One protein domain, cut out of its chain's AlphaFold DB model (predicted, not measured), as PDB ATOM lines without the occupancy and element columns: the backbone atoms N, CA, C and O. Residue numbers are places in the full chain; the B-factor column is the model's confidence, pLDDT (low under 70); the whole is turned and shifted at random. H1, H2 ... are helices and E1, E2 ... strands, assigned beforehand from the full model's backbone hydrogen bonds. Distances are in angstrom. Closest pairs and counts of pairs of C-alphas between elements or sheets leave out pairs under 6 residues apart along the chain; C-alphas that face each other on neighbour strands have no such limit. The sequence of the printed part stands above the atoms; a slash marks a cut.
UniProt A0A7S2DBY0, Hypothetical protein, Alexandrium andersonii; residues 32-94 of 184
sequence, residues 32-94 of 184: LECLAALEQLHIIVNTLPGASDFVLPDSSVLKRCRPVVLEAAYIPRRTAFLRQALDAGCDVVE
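Overview. This is residues 32 to 94 of the 184 residues of the protein "Hypothetical protein" of Alexandrium andersonii (UniProt A0A7S2DBY0). Two short parallel strands, E1 and E2, run side by side as a narrow sheet, with residues 92 to 93 as a very short third run along the other edge of E2; H3 lies over one face of this sheet, chiefly over E2, and H2 sits at the end where the strands begin. H1 is at that same end, set off to one side of H2 and farthest of the elements from the middle, while the long link of residues 47 to 59 runs back from the far end of E1 to H2. The printed part has 63 residues with three named helices and two named strands, in the order H1, E1, H2, E2, H3; the sheet order is E1, E2, all parallel. The class is mixed, helices and strands, with under half of the residues, 28 of the 63, in named elements. The whole is compact, with a radius of gyration of the C-alphas of 10.8 A, yet elongated in outline, with spans of 32 by 20 by 17 A.

Arrangement. The sheet is made of E1, residues 43 to 46, and E2, residues 68 to 71, which are parallel neighbours with 14 degrees between their directions. C-alphas 44 and 69 face each other at 4.8 A. N 44 and O 68 are within hydrogen-bond range at 2.9 A, and so are N 70 and O 44 at 2.8 A. Residues 69 to 70 of E2 also form a short parallel pairing with residues 92 to 93. H3, residues 80 to 87, has 3 pairs of C-alphas within 8 A of E2, the closest being those of Glu 71 and Leu 82, 6.8 A apart. H3 and E1 are apart, but only just, with their closest C-alphas at 8.3 A. H2, residues 60 to 65, comes between the two strands along the chain, and E1, H2 and E2 form a strand-helix-strand unit, two parallel neighbour strands with a helix between them in the chain, whose crossover is right-handed. H2 and H3 are close but not clearly touching; their closest C-alphas, those of Leu 62 and Ala 85, are 6.5 A apart. Their lines stand at a steep tilt of 55 degrees, and they run the same way. H1, residues 32 to 37, and H2 only just touch, with 3 pairs of C-alphas within 8 A, the closest being those of Ala 36 and Val 61 at 6.1 A. These two stand at a steep tilt of 51 degrees and run the same way. H1 is apart from E2 and from H3. In H2 and H3 every O i to N i+4 pair is within hydrogen-bond range; in H1 0 of 2 are, but 3 of 3 O i to N i+3 pairs are.

Along the chain. E1 spans 9.8 A from C-alpha 43 at (216.471, 215.348, 153.874) to C-alpha 46, and E2 spans 9.9 A from Val 68 to Glu 71. H3 is the longest helix by residues, with 8, and measures 10.7 A from Ala 80 to C-alpha 87 at (219.777, 222.124, 168.400). H2 measures 8.5 A from Ser 60 to Cys 65. H1 measures 10.2 A and begins at C-alpha 32, at (203.121, 216.633, 160.367).

Size, cuts and confidence. The two C-alphas farthest apart in the domain, those of Glu 39 and Ile 75, are 31.8 A apart. The printed part, residues 32 to 94, has no cut. The link from E1 to H2 is long, with 13 residues; those from H1 to E1 and from H2 to E2 are tight, and that from E2 to H3 is short. The mean pLDDT of the printed part of this model is 96.1, and no printed residue is under 70.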
ATOM      1  N   LEU A  32     201.678 216.820 160.138       93.31
ATOM      2  CA  LEU A  32     203.121 216.633 160.367       93.31
ATOM      3  C   LEU A  32     203.426 215.455 161.301       93.31
ATOM      4  O   LEU A  32     204.535 214.924 161.300       93.31
ATOM      5  N   GLU A  33     202.437 214.995 162.054       89.25
ATOM      6  CA  GLU A  33     202.487 213.844 162.950       89.25
ATOM      7  C   GLU A  33     202.838 212.556 162.195       89.25
ATOM      8  O   GLU A  33     203.424 211.639 162.773       89.25
ATOM      9  N   CYS A  34     202.573 212.487 160.884       88.75
ATOM     10  CA  CYS A  34     202.971 211.339 160.071       88.75
ATOM     11  C   CYS A  34     204.496 211.137 160.036       88.75
ATOM     12  O   CYS A  34     204.961 210.024 159.785       88.75
ATOM     13  N   LEU A  35     205.287 212.182 160.313       93.31
ATOM     14  CA  LEU A  35     206.745 212.091 160.393       93.31
ATOM     15  C   LEU A  35     207.204 211.234 161.581       93.31
ATOM     16  O   LEU A  35     208.278 210.634 161.521       93.31
ATOM     17  N   ALA A  36     206.394 211.124 162.641       90.00
ATOM     18  CA  ALA A  36     206.717 210.300 163.801       90.00
ATOM     19  C   ALA A  36     206.807 208.807 163.443       90.00
ATOM     20  O   ALA A  36     207.643 208.101 164.005       90.00
ATOM     21  N   ALA A  37     206.012 208.353 162.468       90.25
ATOM     22  CA  ALA A  37     205.994 206.970 161.990       90.25
ATOM     23  C   ALA A  37     207.143 206.634 161.022       90.25
ATOM     24  O   ALA A  37     207.307 205.476 160.643       90.25
ATOM     25  N   LEU A  38     207.933 207.625 160.595       92.81
ATOM     26  CA  LEU A  38     209.064 207.384 159.707       92.81
ATOM     27  C   LEU A  38     210.240 206.788 160.487       92.81
ATOM     28  O   LEU A  38     210.763 207.400 161.427       92.81
ATOM     29  N   GLU A  39     210.689 205.618 160.036       92.94
ATOM     30  CA  GLU A  39     211.930 204.988 160.493       92.94
ATOM     31  C   GLU A  39     213.167 205.733 159.981       92.94
ATOM     32  O   GLU A  39     214.181 205.800 160.671       92.94
ATOM     33  N   GLN A  40     213.080 206.311 158.778       94.12
ATOM     34  CA  GLN A  40     214.169 207.040 158.132       94.12
ATOM     35  C   GLN A  40     213.652 208.326 157.489       94.12
ATOM     36  O   GLN A  40     212.626 208.338 156.807       94.12
ATOM     37  N   LEU A  41     214.405 209.408 157.678       96.38
ATOM     38  CA  LEU A  41     214.200 210.691 157.018       96.38
ATOM     39  C   LEU A  41     215.573 211.287 156.723       96.38
ATOM     40  O   LEU A  41     216.317 211.601 157.644       96.38
ATOM     41  N   HIS A  42     215.910 211.406 155.441       97.25
ATOM     42  CA  HIS A  42     217.261 211.781 155.015       97.25
ATOM     43  C   HIS A  42     217.430 213.286 154.828       97.25
ATOM     44  O   HIS A  42     218.478 213.839 155.147       97.25
ATOM     45  N   ILE A  43     216.411 213.943 154.271       97.62
ATOM     46  CA  ILE A  43     216.471 215.348 153.874       97.62
ATOM     47  C   ILE A  43     215.148 216.010 154.238       97.62
ATOM     48  O   ILE A  43     214.081 215.452 153.974       97.62
ATOM     49  N   ILE A  44     215.223 217.215 154.794       97.88
ATOM     50  CA  ILE A  44     214.088 218.132 154.895       97.88
ATOM     51  C   ILE A  44     214.430 219.385 154.103       97.88
ATOM     52  O   ILE A  44     215.492 219.970 154.294       97.88
ATOM     53  N   VAL A  45     213.513 219.814 153.239       97.88
ATOM     54  CA  VAL A  45     213.604 221.099 152.544       97.88
ATOM     55  C   VAL A  45     212.499 221.999 153.075       97.88
ATOM     56  O   VAL A  45     211.324 221.763 152.800       97.88
ATOM     57  N   ASN A  46     212.865 223.022 153.844       97.94
ATOM     58  CA  ASN A  46     211.925 224.046 154.272       97.94
ATOM     59  C   ASN A  46     211.862 225.158 153.225       97.94
ATOM     60  O   ASN A  46     212.871 225.782 152.900       97.94
ATOM     61  N   THR A  47     210.662 225.413 152.709       97.50
ATOM     62  CA  THR A  47     210.396 226.488 151.741       97.50
ATOM     63  C   THR A  47     209.451 227.548 152.298       97.50
ATOM     64  O   THR A  47     208.923 228.369 151.545       97.50
ATOM     65  N   LEU A  48     209.171 227.513 153.604       97.06
ATOM     66  CA  LEU A  48     208.323 228.507 154.243       97.06
ATOM     67  C   LEU A  48     209.033 229.869 154.291       97.06
ATOM     68  O   LEU A  48     210.257 229.932 154.406       97.06
ATOM     69  N   PRO A  49     208.287 230.987 154.247       96.50
ATOM     70  CA  PRO A  49     208.873 232.301 154.471       96.50
ATOM     71  C   PRO A  49     209.609 232.350 155.816       96.50
ATOM     72  O   PRO A  49     209.090 231.868 156.825       96.50
ATOM     73  N   GLY A  50     210.777 232.995 155.866       93.62
ATOM     74  CA  GLY A  50     211.584 233.055 157.092       93.62
ATOM     75  C   GLY A  50     210.918 233.788 158.265       93.62
ATOM     76  O   GLY A  50     211.318 233.599 159.407       93.62
ATOM     77  N   ALA A  51     209.872 234.578 157.997       92.25
ATOM     78  CA  ALA A  51     209.037 235.245 159.001       92.25
ATOM     79  C   ALA A  51     207.860 234.382 159.509       92.25
ATOM     80  O   ALA A  51     206.958 234.903 160.155       92.25
ATOM     81  N   SER A  52     207.810 233.092 159.163       92.31
ATOM     82  CA  SER A  52     206.719 232.196 159.571       92.31
ATOM     83  C   SER A  52     206.785 231.753 161.034       92.31
ATOM     84  O   SER A  52     205.808 231.182 161.510       92.31
ATOM     85  N   ASP A  53     207.923 231.955 161.712       93.38
ATOM     86  CA  ASP A  53     208.229 231.433 163.055       93.38
ATOM     87  C   ASP A  53     207.894 229.939 163.230       93.38
ATOM     88  O   ASP A  53     207.664 229.449 164.335       93.38
ATOM     89  N   PHE A  54     207.885 229.196 162.117       96.50
ATOM     90  CA  PHE A  54     207.544 227.786 162.103       96.50
ATOM     91  C   PHE A  54     208.579 226.977 162.882       96.50
ATOM     92  O   PHE A  54     209.787 227.145 162.703       96.50
ATOM     93  N   VAL A  55     208.078 226.059 163.700       96.62
ATOM     94  CA  VAL A  55     208.831 224.993 164.352       96.62
ATOM     95  C   VAL A  55     208.078 223.692 164.135       96.62
ATOM     96  O   VAL A  55     206.846 223.680 164.084       96.62
ATOM     97  N   LEU A  56     208.808 222.591 164.015       95.56
ATOM     98  CA  LEU A  56     208.204 221.275 163.929       95.56
ATOM     99  C   LEU A  56     207.571 220.928 165.291       95.56
ATOM    100  O   LEU A  56     208.308 220.943 166.283       95.56
ATOM    101  N   PRO A  57     206.255 220.633 165.372       93.62
ATOM    102  CA  PRO A  57     205.581 220.386 166.651       93.62
ATOM    103  C   PRO A  57     206.197 219.222 167.437       93.62
ATOM    104  O   PRO A  57     206.546 219.381 168.605       93.62
ATOM    105  N   ASP A  58     206.410 218.083 166.773       92.75
ATOM    106  CA  ASP A  58     207.207 216.973 167.293       92.75
ATOM    107  C   ASP A  58     208.579 216.945 166.605       92.75
ATOM    108  O   ASP A  58     208.737 216.497 165.470       92.75
ATOM    109  N   SER A  59     209.599 217.416 167.323       94.25
ATOM    110  CA  SER A  59     210.984 217.432 166.843       94.25
ATOM    111  C   SER A  59     211.760 216.142 167.114       94.25
ATOM    112  O   SER A  59     212.946 216.065 166.782       94.25
ATOM    113  N   SER A  60     211.129 215.104 167.677       95.19
ATOM    114  CA  SER A  60     211.788 213.825 167.973       95.19
ATOM    115  C   SER A  60     212.402 213.186 166.726       95.19
ATOM    116  O   SER A  60     213.493 212.613 166.797       95.19
ATOM    117  N   VAL A  61     211.756 213.354 165.565       96.38
ATOM    118  CA  VAL A  61     212.250 212.871 164.270       96.38
ATOM    119  C   VAL A  61     213.579 213.521 163.873       96.38
ATOM    120  O   VAL A  61     214.427 212.847 163.294       96.38
ATOM    121  N   LEU A  62     213.819 214.787 164.244       97.69
ATOM    122  CA  LEU A  62     215.083 215.474 163.952       97.69
ATOM    123  C   LEU A  62     216.242 214.817 164.705       97.69
ATOM    124  O   LEU A  62     217.280 214.544 164.117       97.69
ATOM    125  N   LYS A  63     216.048 214.485 165.985       96.25
ATOM    126  CA  LYS A  63     217.079 213.814 166.796       96.25
ATOM    127  C   LYS A  63     217.275 212.353 166.402       96.25
ATOM    128  O   LYS A  63     218.402 211.868 166.418       96.25
ATOM    129  N   ARG A  64     216.183 211.655 166.080       96.75
ATOM    130  CA  ARG A  64     216.203 210.231 165.722       96.75
ATOM    131  C   ARG A  64     216.838 209.996 164.354       96.75
ATOM    132  O   ARG A  64     217.696 209.131 164.235       96.75
ATOM    133  N   CYS A  65     216.414 210.754 163.345       97.25
ATOM    134  CA  CYS A  65     216.840 210.546 161.962       97.25
ATOM    135  C   CYS A  65     218.029 211.425 161.561       97.25
ATOM    136  O   CYS A  65     218.748 211.059 160.637       97.25
ATOM    137  N   ARG A  66     218.237 212.569 162.232       97.69
ATOM    138  CA  ARG A  66     219.270 213.575 161.913       97.69
ATOM    139  C   ARG A  66     219.346 213.906 160.412       97.69
ATOM    140  O   ARG A  66     220.420 213.789 159.824       97.69
ATOM    141  N   PRO A  67     218.221 214.292 159.774       97.94
ATOM    142  CA  PRO A  67     218.222 214.624 158.356       97.94
ATOM    143  C   PRO A  67     219.125 215.822 158.068       97.94
ATOM    144  O   PRO A  67     219.272 216.712 158.906       97.94
ATOM    145  N   VAL A  68     219.623 215.910 156.837       98.25
ATOM    146  CA  VAL A  68     220.158 217.173 156.319       98.25
ATOM    147  C   VAL A  68     218.992 218.136 156.116       98.25
ATOM    148  O   VAL A  68     218.019 217.810 155.430       98.25
ATOM    149  N   VAL A  69     219.075 219.328 156.696       98.56
ATOM    150  CA  VAL A  69     218.030 220.348 156.581       98.56
ATOM    151  C   VAL A  69     218.484 221.451 155.639       98.56
ATOM    152  O   VAL A  69     219.434 222.170 155.930       98.56
ATOM    153  N   LEU A  70     217.781 221.614 154.522       98.25
ATOM    154  CA  LEU A  70     217.924 222.770 153.646       98.25
ATOM    155  C   LEU A  70     216.849 223.794 153.993       98.25
ATOM    156  O   LEU A  70     215.656 223.498 153.928       98.25
ATOM    157  N   GLU A  71     217.270 225.008 154.322       98.12
ATOM    158  CA  GLU A  71     216.382 226.150 154.514       98.12
ATOM    159  C   GLU A  71     216.462 227.057 153.287       98.12
ATOM    160  O   GLU A  71     217.528 227.570 152.959       98.12
ATOM    161  N   ALA A  72     215.343 227.267 152.597       97.88
ATOM    162  CA  ALA A  72     215.308 228.146 151.433       97.88
ATOM    163  C   ALA A  72     215.330 229.630 151.837       97.88
ATOM    164  O   ALA A  72     215.863 230.472 151.106       97.88
ATOM    165  N   ALA A  73     214.749 229.974 152.990       97.44
ATOM    166  CA  ALA A  73     214.754 231.343 153.480       97.44
ATOM    167  C   ALA A  73     216.148 231.737 153.989       97.44
ATOM    168  O   ALA A  73     216.716 231.101 154.867       97.44
ATOM    169  N   TYR A  74     216.692 232.845 153.486       97.00
ATOM    170  CA  TYR A  74     217.954 233.392 154.000       97.00
ATOM    171  C   TYR A  74     217.754 234.591 154.939       97.00
ATOM    172  O   TYR A  74     218.723 235.063 155.523       97.00
ATOM    173  N   ILE A  75     216.520 235.095 155.098       96.62
ATOM    174  CA  ILE A  75     216.181 236.192 156.019       96.62
ATOM    175  C   ILE A  75     215.031 235.762 156.952       96.62
ATOM    176  O   ILE A  75     213.922 235.544 156.460       96.62
ATOM    177  N   PRO A  76     215.241 235.737 158.284       96.62
ATOM    178  CA  PRO A  76     216.545 235.830 158.948       96.62
ATOM    179  C   PRO A  76     217.438 234.645 158.560       96.62
ATOM    180  O   PRO A  76     216.931 233.617 158.125       96.62
ATOM    181  N   ARG A  77     218.758 234.773 158.734       96.31
ATOM    182  CA  ARG A  77     219.714 233.718 158.361       96.31
ATOM    183  C   ARG A  77     219.394 232.382 159.019       96.31
ATOM    184  O   ARG A  77     219.501 231.340 158.382       96.31
ATOM    185  N   ARG A  78     219.000 232.420 160.294       96.00
ATOM    186  CA  ARG A  78     218.531 231.252 161.043       96.00
ATOM    187  C   ARG A  78     217.074 231.449 161.437       96.00
ATOM    188  O   ARG A  78     216.771 232.262 162.312       96.00
ATOM    189  N   THR A  79     216.180 230.729 160.764       97.81
ATOM    190  CA  THR A  79     214.745 230.658 161.085       97.81
ATOM    191  C   THR A  79     214.523 229.892 162.395       97.81
ATOM    192  O   THR A  79     215.446 229.267 162.925       97.81
ATOM    193  N   ALA A  80     213.308 229.938 162.951       97.69
ATOM    194  CA  ALA A  80     212.971 229.155 164.143       97.69
ATOM    195  C   ALA A  80     213.175 227.644 163.907       97.69
ATOM    196  O   ALA A  80     213.844 226.985 164.703       97.69
ATOM    197  N   PHE A  81     212.720 227.126 162.763       98.19
ATOM    198  CA  PHE A  81     212.947 225.741 162.353       98.19
ATOM    199  C   PHE A  81     214.433 225.407 162.161       98.19
ATOM    200  O   PHE A  81     214.893 224.368 162.631       98.19
ATOM    201  N   LEU A  82     215.219 226.291 161.535       97.88
ATOM    202  CA  LEU A  82     216.646 226.027 161.332       97.88
ATOM    203  C   LEU A  82     217.412 225.951 162.659       97.88
ATOM    204  O   LEU A  82     218.287 225.100 162.813       97.88
ATOM    205  N   ARG A  83     217.060 226.795 163.641       97.62
ATOM    206  CA  ARG A  83     217.600 226.691 165.010       97.62
ATOM    207  C   ARG A  83     217.200 225.373 165.666       97.62
ATOM    208  O   ARG A  83     218.061 224.684 166.193       97.62
ATOM    209  N   GLN A  84     215.934 224.979 165.547       98.06
ATOM    210  CA  GLN A  84     215.446 223.699 166.064       98.06
ATOM    211  C   GLN A  84     216.214 222.499 165.477       98.06
ATOM    212  O   GLN A  84     216.522 221.551 166.197       98.06
ATOM    213  N   ALA A  85     216.551 222.540 164.184       98.44
ATOM    214  CA  ALA A  85     217.363 221.518 163.527       98.44
ATOM    215  C   ALA A  85     218.819 221.507 164.026       98.44
ATOM    216  O   ALA A  85     219.348 220.437 164.332       98.44
ATOM    217  N   LEU A  86     219.445 222.681 164.163       97.75
ATOM    218  CA  LEU A  86     220.789 222.819 164.739       97.75
ATOM    219  C   LEU A  86     220.851 222.265 166.171       97.75
ATOM    220  O   LEU A  86     221.746 221.483 166.486       97.75
ATOM    221  N   ASP A  87     219.868 222.596 167.010       98.12
ATOM    222  CA  ASP A  87     219.777 222.124 168.400       98.12
ATOM    223  C   ASP A  87     219.547 220.603 168.491       98.12
ATOM    224  O   ASP A  87     219.923 219.956 169.471       98.12
ATOM    225  N   ALA A  88     218.946 220.004 167.458       98.06
ATOM    226  CA  ALA A  88     218.809 218.555 167.317       98.06
ATOM    227  C   ALA A  88     220.080 217.867 166.772       98.06
ATOM    228  O   ALA A  88     220.145 216.635 166.746       98.06
ATOM    229  N   GLY A  89     221.095 218.639 166.370       97.94
ATOM    230  CA  GLY A  89     222.347 218.147 165.799       97.94
ATOM    231  C   GLY A  89     222.258 217.776 164.319       97.94
ATOM    232  O   GLY A  89     223.084 216.995 163.853       97.94
ATOM    233  N   CYS A  90     221.265 218.278 163.586       98.50
ATOM    234  CA  CYS A  90     221.189 218.086 162.141       98.50
ATOM    235  C   CYS A  90     222.285 218.879 161.420       98.50
ATOM    236  O   CYS A  90     222.622 219.996 161.822       98.50
ATOM    237  N   ASP A  91     222.771 218.343 160.302       97.88
ATOM    238  CA  ASP A  91     223.528 219.139 159.338       97.88
ATOM    239  C   ASP A  91     222.569 220.085 158.613       97.88
ATOM    240  O   ASP A  91     221.472 219.685 158.210       97.88
ATOM    241  N   VAL A  92     222.971 221.345 158.442       97.69
ATOM    242  CA  VAL A  92     222.112 222.371 157.844       97.69
ATOM    243  C   VAL A  92     222.764 223.053 156.648       97.69
ATOM    244  O   VAL A  92     223.952 223.368 156.657       97.69
ATOM    245  N   VAL A  93     221.953 223.328 155.630       97.62
ATOM    246  CA  VAL A  93     222.278 224.186 154.490       97.62
ATOM    247  C   VAL A  93     221.452 225.461 154.635       97.62
ATOM    248  O   VAL A  93     220.235 225.454 154.446       97.62
ATOM    249  N   GLU A  94     222.114 226.551 155.025       97.69
ATOM    250  CA  GLU A  94     221.480 227.861 155.213       97.69
ATOM    251  C   GLU A  94     221.073 228.470 153.857       97.69
ATOM    252  O   GLU A  94     221.782 228.316 152.862       97.69
TER     253      GLU A  94